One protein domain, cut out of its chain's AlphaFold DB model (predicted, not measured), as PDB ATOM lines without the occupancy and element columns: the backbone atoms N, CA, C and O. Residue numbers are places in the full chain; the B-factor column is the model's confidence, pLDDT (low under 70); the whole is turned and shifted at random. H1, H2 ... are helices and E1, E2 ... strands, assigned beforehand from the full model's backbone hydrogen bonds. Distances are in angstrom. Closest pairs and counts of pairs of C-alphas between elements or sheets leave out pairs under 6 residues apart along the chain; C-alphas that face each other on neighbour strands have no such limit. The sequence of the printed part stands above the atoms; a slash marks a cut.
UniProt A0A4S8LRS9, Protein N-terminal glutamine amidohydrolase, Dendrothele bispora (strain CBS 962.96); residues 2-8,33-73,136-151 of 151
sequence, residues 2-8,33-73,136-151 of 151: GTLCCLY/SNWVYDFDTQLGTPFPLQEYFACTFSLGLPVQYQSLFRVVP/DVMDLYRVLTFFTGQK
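This is residues 2 to 8, 33 to 73 and 136 to 151 of the 151 residues of the protein "Protein N-terminal glutamine amidohydrolase" of Dendrothele bispora (strain CBS 962.96) (UniProt A0A4S8LRS9). With little regular structure, the domain is a small two-stranded sheet, E1 and E2, with H2 folded back over one face and H1 loosely side by side with H2. Residues 60 to 65 stick out. The printed part has 64 residues, 25 in named elements, ordered H1, E1, E2, H2; the class is mixed and the sheet antiparallel. It is compact, radius of gyration of the C-alphas 11.6 A, spanning 29 by 27 by 19 A.

H1, residues 49 to 56, begins at C-alpha 49 (481.193, 419.926, 401.131) and is 10.5 A long. E1 is residues 68 to 71, E2 136 to 139. H2, residues 140 to 148, is 12.4 A long and ends at C-alpha 148 (487.747, 414.283, 403.272).

E1 and E2 are antiparallel at 146 degrees, with N 69 and O 138 2.8 A apart. The closest C-alphas of E1 and H2, Leu 68 and Leu 140, are 6.6 A apart. H1 and H2 are close but not clearly touching, closest C-alphas Gln 50 and Leu 144 at 7.2 A, a shallow tilt of 24 degrees, opposite ways. H1 and E2 are apart. In H1 and H2 every O i to N i+4 pair is within hydrogen-bond range.

The printed part has two cuts: across the first the C-alphas of residues 8 and 33 are 20.8 A apart, and across the second the C-alphas of residues 73 and 136 are 9.6 A apart. H1 to E1 is a long link. Residues 2 to 8 and 150 to 151 have pLDDT under 70.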
ATOM      1  N   GLY A   2     493.518 425.900 397.614       27.19
ATOM      2  CA  GLY A   2     492.107 425.604 397.363       27.19
ATOM      3  C   GLY A   2     491.960 424.854 396.045       27.19
ATOM      4  O   GLY A   2     492.266 425.404 394.988       27.19
ATOM      5  N   THR A   3     491.529 423.600 396.105       31.38
ATOM      6  CA  THR A   3     491.069 422.868 394.924       31.38
ATOM      7  C   THR A   3     489.682 423.402 394.586       31.38
ATOM      8  O   THR A   3     488.739 423.226 395.351       31.38
ATOM      9  N   LEU A   4     489.570 424.117 393.468       32.16
ATOM     10  CA  LEU A   4     488.293 424.590 392.952       32.16
ATOM     11  C   LEU A   4     487.525 423.377 392.412       32.16
ATOM     12  O   LEU A   4     487.799 422.903 391.314       32.16
ATOM     13  N   CYS A   5     486.583 422.852 393.191       33.94
ATOM     14  CA  CYS A   5     485.639 421.856 392.699       33.94
ATOM     15  C   CYS A   5     484.608 422.577 391.822       33.94
ATOM     16  O   CYS A   5     483.668 423.184 392.331       33.94
ATOM     17  N   CYS A   6     484.809 422.566 390.503       34.75
ATOM     18  CA  CYS A   6     483.823 423.087 389.561       34.75
ATOM     19  C   CYS A   6     482.713 422.041 389.406       34.75
ATOM     20  O   CYS A   6     482.811 421.120 388.599       34.75
ATOM     21  N   LEU A   7     481.682 422.146 390.239       39.81
ATOM     22  CA  LEU A   7     480.509 421.288 390.176       39.81
ATOM     23  C   LEU A   7     479.542 421.870 389.140       39.81
ATOM     24  O   LEU A   7     478.956 422.923 389.364       39.81
ATOM     25  N   TYR A   8     479.398 421.220 387.987       30.84
ATOM     26  CA  TYR A   8     478.331 421.555 387.046       30.84
ATOM     27  C   TYR A   8     477.113 420.689 387.382       30.84
ATOM     28  O   TYR A   8     477.065 419.517 387.013       30.84
ATOM     29  N   SER A  33     488.418 422.423 406.358       72.38
ATOM     30  CA  SER A  33     487.036 422.301 405.904       72.38
ATOM     31  C   SER A  33     486.981 422.550 404.398       72.38
ATOM     32  O   SER A  33     487.434 423.592 403.920       72.38
ATOM     33  N   ASN A  34     486.438 421.588 403.652       86.62
ATOM     34  CA  ASN A  34     486.173 421.758 402.227       86.62
ATOM     35  C   ASN A  34     484.823 422.446 402.039       86.62
ATOM     36  O   ASN A  34     483.832 422.075 402.672       86.62
ATOM     37  N   TRP A  35     484.787 423.417 401.134       90.81
ATOM     38  CA  TRP A  35     483.620 424.248 400.863       90.81
ATOM     39  C   TRP A  35     483.231 424.141 399.394       90.81
ATOM     40  O   TRP A  35     484.096 424.108 398.517       90.81
ATOM     41  N   VAL A  36     481.931 424.127 399.128       91.38
ATOM     42  CA  VAL A  36     481.360 424.190 397.784       91.38
ATOM     43  C   VAL A  36     480.880 425.612 397.517       91.38
ATOM     44  O   VAL A  36     480.194 426.221 398.342       91.38
ATOM     45  N   TYR A  37     481.253 426.129 396.348       93.31
ATOM     46  CA  TYR A  37     480.786 427.404 395.816       93.31
ATOM     47  C   TYR A  37     479.920 427.127 394.591       93.31
ATOM     48  O   TYR A  37     480.424 427.029 393.475       93.31
ATOM     49  N   ASP A  38     478.622 426.979 394.820       91.56
ATOM     50  CA  ASP A  38     477.611 426.863 393.776       91.56
ATOM     51  C   ASP A  38     476.725 428.111 393.834       91.56
ATOM     52  O   ASP A  38     476.159 428.412 394.883       91.56
ATOM     53  N   PHE A  39     476.653 428.873 392.744       90.12
ATOM     54  CA  PHE A  39     475.851 430.100 392.681       90.12
ATOM     55  C   PHE A  39     474.400 429.856 392.251       90.12
ATOM     56  O   PHE A  39     473.597 430.784 392.328       90.12
ATOM     57  N   ASP A  40     474.059 428.631 391.847       89.62
ATOM     58  CA  ASP A  40     472.707 428.236 391.449       89.62
ATOM     59  C   ASP A  40     471.970 427.447 392.559       89.62
ATOM     60  O   ASP A  40     470.791 427.113 392.413       89.62
ATOM     61  N   THR A  41     472.629 427.162 393.692       90.19
ATOM     62  CA  THR A  41     472.034 426.423 394.823       90.19
ATOM     63  C   THR A  41     471.066 427.258 395.668       90.19
ATOM     64  O   THR A  41     471.175 428.477 395.775       90.19
ATOM     65  N   GLN A  42     470.153 426.572 396.365       93.31
ATOM     66  CA  GLN A  42     469.278 427.154 397.395       93.31
ATOM     67  C   GLN A  42     469.802 426.941 398.830       93.31
ATOM     68  O   GLN A  42     469.209 427.456 399.774       93.31
ATOM     69  N   LEU A  43     470.899 426.192 399.009       89.94
ATOM     70  CA  LEU A  43     471.467 425.850 400.325       89.94
ATOM     71  C   LEU A  43     472.280 426.996 400.961       89.94
ATOM     72  O   LEU A  43     472.576 426.958 402.153       89.94
ATOM     73  N   GLY A  44     472.616 428.026 400.179       88.88
ATOM     74  CA  GLY A  44     473.549 429.091 400.552       88.88
ATOM     75  C   GLY A  44     474.960 428.847 400.009       88.88
ATOM     76  O   GLY A  44     475.312 427.726 399.643       88.88
ATOM     77  N   THR A  45     475.767 429.912 399.937       89.06
ATOM     78  CA  THR A  45     477.089 429.876 399.289       89.06
ATOM     79  C   THR A  45     478.096 430.755 400.050       89.06
ATOM     80  O   THR A  45     477.846 431.955 400.189       89.06
ATOM     81  N   PRO A  46     479.249 430.218 400.507       91.75
ATOM     82  CA  PRO A  46     479.673 428.816 400.411       91.75
ATOM     83  C   PRO A  46     478.895 427.881 401.347       91.75
ATOM     84  O   PRO A  46     478.308 428.326 402.330       91.75
ATOM     85  N   PHE A  47     478.956 426.577 401.066       88.38
ATOM     86  CA  PHE A  47     478.337 425.528 401.884       88.38
ATOM     87  C   PHE A  47     479.341 424.399 402.192       88.38
ATOM     88  O   PHE A  47     480.188 424.117 401.337       88.38
ATOM     89  N   PRO A  48     479.307 423.749 403.371       90.25
ATOM     90  CA  PRO A  48     480.228 422.652 403.684       90.25
ATOM     91  C   PRO A  48     480.083 421.482 402.702       90.25
ATOM     92  O   PRO A  48     478.971 421.066 402.393       90.25
ATOM     93  N   LEU A  49     481.198 420.925 402.213       88.94
ATOM     94  CA  LEU A  49     481.193 419.926 401.131       88.94
ATOM     95  C   LEU A  49     480.379 418.670 401.459       88.94
ATOM     96  O   LEU A  49     479.588 418.224 400.633       88.94
ATOM     97  N   GLN A  50     480.553 418.108 402.656       89.56
ATOM     98  CA  GLN A  50     479.835 416.895 403.061       89.56
ATOM     99  C   GLN A  50     478.322 417.137 403.120       89.56
ATOM    100  O   GLN A  50     477.546 416.342 402.592       89.56
ATOM    101  N   GLU A  51     477.914 418.259 403.716       91.12
ATOM    102  CA  GLU A  51     476.508 418.647 403.848       91.12
ATOM    103  C   GLU A  51     475.897 418.977 402.482       91.12
ATOM    104  O   GLU A  51     474.794 418.526 402.182       91.12
ATOM    105  N   TYR A  52     476.635 419.685 401.619       92.56
ATOM    106  CA  TYR A  52     476.204 419.998 400.257       92.56
ATOM    107  C   TYR A  52     475.866 418.706 399.513       92.56
ATOM    108  O   TYR A  52     474.749 418.530 399.038       92.56
ATOM    109  N   PHE A  53     476.811 417.764 399.479       91.56
ATOM    110  CA  PHE A  53     476.661 416.512 398.747       91.56
ATOM    111  C   PHE A  53     475.506 415.653 399.274       91.56
ATOM    112  O   PHE A  53     474.768 415.076 398.474       91.56
ATOM    113  N   ALA A  54     475.322 415.602 400.596       90.75
ATOM    114  CA  ALA A  54     474.208 414.895 401.223       90.75
ATOM    115  C   ALA A  54     472.841 415.509 400.873       90.75
ATOM    116  O   ALA A  54     471.850 414.786 400.775       90.75
ATOM    117  N   CYS A  55     472.780 416.828 400.671       91.00
ATOM    118  CA  CYS A  55     471.556 417.535 400.302       91.00
ATOM    119  C   CYS A  55     471.280 417.556 398.788       91.00
ATOM    120  O   CYS A  55     470.125 417.749 398.404       91.00
ATOM    121  N   THR A  56     472.290 417.376 397.927       91.12
ATOM    122  CA  THR A  56     472.139 417.522 396.466       91.12
ATOM    123  C   THR A  56     472.119 416.212 395.685       91.12
ATOM    124  O   THR A  56     471.405 416.130 394.684       91.12
ATOM    125  N   PHE A  57     472.877 415.187 396.088       89.75
ATOM    126  CA  PHE A  57     473.043 413.964 395.294       89.75
ATOM    127  C   PHE A  57     472.390 412.748 395.946       89.75
ATOM    128  O   PHE A  57     472.664 412.403 397.091       89.75
ATOM    129  N   SER A  58     471.553 412.044 395.178       84.19
ATOM    130  CA  SER A  58     470.892 410.820 395.639       84.19
ATOM    131  C   SER A  58     471.708 409.574 395.298       84.19
ATOM    132  O   SER A  58     472.043 409.333 394.139       84.19
ATOM    133  N   LEU A  59     471.957 408.734 396.307       79.69
ATOM    134  CA  LEU A  59     472.614 407.427 396.161       79.69
ATOM    135  C   LEU A  59     471.688 406.338 395.588       79.69
ATOM    136  O   LEU A  59     472.156 405.271 395.203       79.69
ATOM    137  N   GLY A  60     470.376 406.585 395.534       84.44
ATOM    138  CA  GLY A  60     469.368 405.596 395.133       84.44
ATOM    139  C   GLY A  60     469.031 405.580 393.640       84.44
ATOM    140  O   GLY A  60     468.023 404.988 393.257       84.44
ATOM    141  N   LEU A  61     469.803 406.271 392.799       86.44
ATOM    142  CA  LEU A  61     469.504 406.397 391.371       86.44
ATOM    143  C   LEU A  61     470.031 405.197 390.560       86.44
ATOM    144  O   LEU A  61     471.108 404.672 390.867       86.44
ATOM    145  N   PRO A  62     469.321 404.791 389.486       88.00
ATOM    146  CA  PRO A  62     469.856 403.865 388.490       88.00
ATOM    147  C   PRO A  62     471.219 404.327 387.962       88.00
ATOM    148  O   PRO A  62     471.448 405.528 387.826       88.00
ATOM    149  N   VAL A  63     472.102 403.381 387.628       83.19
ATOM    150  CA  VAL A  63     473.512 403.652 387.278       83.19
ATOM    151  C   VAL A  63     473.682 404.711 386.182       83.19
ATOM    152  O   VAL A  63     474.570 405.549 386.268       83.19
ATOM    153  N   GLN A  64     472.789 404.745 385.192       86.25
ATOM    154  CA  GLN A  64     472.818 405.712 384.092       86.25
ATOM    155  C   GLN A  64     472.477 407.154 384.505       86.25
ATOM    156  O   GLN A  64     472.685 408.076 383.723       86.25
ATOM    157  N   TYR A  65     471.921 407.343 385.703       86.69
ATOM    158  CA  TYR A  65     471.559 408.641 386.275       86.69
ATOM    159  C   TYR A  65     472.437 409.020 387.473       86.69
ATOM    160  O   TYR A  65     472.219 410.066 388.082       86.69
ATOM    161  N   GLN A  66     473.414 408.183 387.833       86.88
ATOM    162  CA  GLN A  66     474.370 408.516 388.881       86.88
ATOM    163  C   GLN A  66     475.307 409.623 388.400       86.88
ATOM    164  O   GLN A  66     475.817 409.593 387.280       86.88
ATOM    165  N   SER A  67     475.528 410.617 389.257       90.12
ATOM    166  CA  SER A  67     476.413 411.735 388.947       90.12
ATOM    167  C   SER A  67     477.877 411.297 388.961       90.12
ATOM    168  O   SER A  67     478.318 410.574 389.857       90.12
ATOM    169  N   LEU A  68     478.626 411.786 387.976       90.19
ATOM    170  CA  LEU A  68     480.080 411.701 387.912       90.19
ATOM    171  C   LEU A  68     480.670 413.103 388.054       90.19
ATOM    172  O   LEU A  68     480.055 414.098 387.665       90.19
ATOM    173  N   PHE A  69     481.875 413.161 388.603       91.62
ATOM    174  CA  PHE A  69     482.546 414.386 389.001       91.62
ATOM    175  C   PHE A  69     483.929 414.435 388.379       91.62
ATOM    176  O   PHE A  69     484.749 413.558 388.627       91.62
ATOM    177  N   ARG A  70     484.208 415.483 387.606       92.12
ATOM    178  CA  ARG A  70     485.562 415.778 387.141       92.12
ATOM    179  C   ARG A  70     486.225 416.758 388.105       92.12
ATOM    180  O   ARG A  70     485.783 417.898 388.230       92.12
ATOM    181  N   VAL A  71     487.284 416.321 388.777       90.69
ATOM    182  CA  VAL A  71     488.037 417.125 389.747       90.69
ATOM    183  C   VAL A  71     489.291 417.671 389.076       90.69
ATOM    184  O   VAL A  71     490.211 416.921 388.758       90.69
ATOM    185  N   VAL A  72     489.335 418.989 388.875       88.94
ATOM    186  CA  VAL A  72     490.457 419.683 388.223       88.94
ATOM    187  C   VAL A  72     491.098 420.663 389.203       88.94
ATOM    188  O   VAL A  72     490.383 421.464 389.809       88.94
ATOM    189  N   PRO A  73     492.434 420.676 389.358       88.75
ATOM    190  CA  PRO A  73     493.094 421.729 390.117       88.75
ATOM    191  C   PRO A  73     492.775 423.110 389.526       88.75
ATOM    192  O   PRO A  73     492.868 423.313 388.317       88.75
ATOM    193  N   ASP A 136     490.735 414.373 387.156       86.50
ATOM    194  CA  ASP A 136     490.264 413.003 387.369       86.50
ATOM    195  C   ASP A 136     488.737 412.909 387.360       86.50
ATOM    196  O   ASP A 136     488.058 413.745 387.957       86.50
ATOM    197  N   VAL A 137     488.189 411.854 386.752       86.75
ATOM    198  CA  VAL A 137     486.756 411.528 386.846       86.75
ATOM    199  C   VAL A 137     486.513 410.564 388.005       86.75
ATOM    200  O   VAL A 137     487.142 409.507 388.108       86.75
ATOM    201  N   MET A 138     485.576 410.923 388.873       88.31
ATOM    202  CA  MET A 138     485.243 410.225 390.106       88.31
ATOM    203  C   MET A 138     483.731 410.031 390.221       88.31
ATOM    204  O   MET A 138     482.950 410.875 389.787       88.31
ATOM    205  N   ASP A 139     483.313 408.927 390.831       90.00
ATOM    206  CA  ASP A 139     481.944 408.787 391.325       90.00
ATOM    207  C   ASP A 139     481.756 409.545 392.653       90.00
ATOM    208  O   ASP A 139     482.698 410.105 393.225       90.00
ATOM    209  N   LEU A 140     480.516 409.553 393.143       88.38
ATOM    210  CA  LEU A 140     480.109 410.228 394.374       88.38
ATOM    211  C   LEU A 140     480.907 409.784 395.613       88.38
ATOM    212  O   LEU A 140     481.260 410.610 396.456       88.38
ATOM    213  N   TYR A 141     481.218 408.495 395.727       88.50
ATOM    214  CA  TYR A 141     481.978 407.971 396.858       88.50
ATOM    215  C   TYR A 141     483.451 408.391 396.771       88.50
ATOM    216  O   TYR A 141     484.038 408.870 397.747       88.50
ATOM    217  N   ARG A 142     484.046 408.274 395.581       89.81
ATOM    218  CA  ARG A 142     485.446 408.629 395.322       89.81
ATOM    219  C   ARG A 142     485.723 410.119 395.507       89.81
ATOM    220  O   ARG A 142     486.761 410.466 396.059       89.81
ATOM    221  N   VAL A 143     484.814 411.004 395.098       89.06
ATOM    222  CA  VAL A 143     485.025 412.452 395.270       89.06
ATOM    223  C   VAL A 143     484.926 412.876 396.741       89.06
ATOM    224  O   VAL A 143     485.737 413.674 397.207       89.06
ATOM    225  N   LEU A 144     483.995 412.301 397.510       88.88
ATOM    226  CA  LEU A 144     483.877 412.583 398.944       88.88
ATOM    227  C   LEU A 144     485.110 412.104 399.715       88.88
ATOM    228  O   LEU A 144     485.663 412.857 400.517       88.88
ATOM    229  N   THR A 145     485.571 410.881 399.451       89.69
ATOM    230  CA  THR A 145     486.790 410.330 400.073       89.69
ATOM    231  C   THR A 145     488.039 411.122 399.682       89.69
ATOM    232  O   THR A 145     488.856 411.428 400.550       89.69
ATOM    233  N   PHE A 146     488.146 411.565 398.422       87.69
ATOM    234  CA  PHE A 146     489.242 412.421 397.952       87.69
ATOM    235  C   PHE A 146     489.375 413.716 398.770       87.69
ATOM    236  O   PHE A 146     490.474 414.052 399.207       87.69
ATOM    237  N   PHE A 147     488.272 414.430 399.011       85.38
ATOM    238  CA  PHE A 147     488.315 415.704 399.740       85.38
ATOM    239  C   PHE A 147     488.399 415.540 401.258       85.38
ATOM    240  O   PHE A 147     488.999 416.373 401.932       85.38
ATOM    241  N   THR A 148     487.810 414.484 401.814       81.50
ATOM    242  CA  THR A 148     487.747 414.283 403.272       81.50
ATOM    243  C   THR A 148     488.942 413.520 403.834       81.50
ATOM    244  O   THR A 148     489.051 413.373 405.047       81.50
ATOM    245  N   GLY A 149     489.836 413.014 402.977       72.88
ATOM    246  CA  GLY A 149     491.019 412.260 403.398       72.88
ATOM    247  C   GLY A 149     490.701 410.908 404.046       72.88
ATOM    248  O   GLY A 149     491.611 410.245 404.544       72.88
ATOM    249  N   GLN A 150     489.434 410.487 404.038       59.59
ATOM    250  CA  GLN A 150     489.004 409.186 404.537       59.59
ATOM    251  C   GLN A 150     489.421 408.128 403.506       59.59
ATOM    252  O   GLN A 150     488.876 408.091 402.402       59.59
ATOM    253  N   LYS A 151     490.441 407.333 403.847       45.31
ATOM    254  CA  LYS A 151     490.875 406.162 403.073       45.31
ATOM    255  C   LYS A 151     490.043 404.936 403.405       45.31
ATOM    256  O   LYS A 151     489.730 404.759 404.603       45.31
TER     257      LYS A 151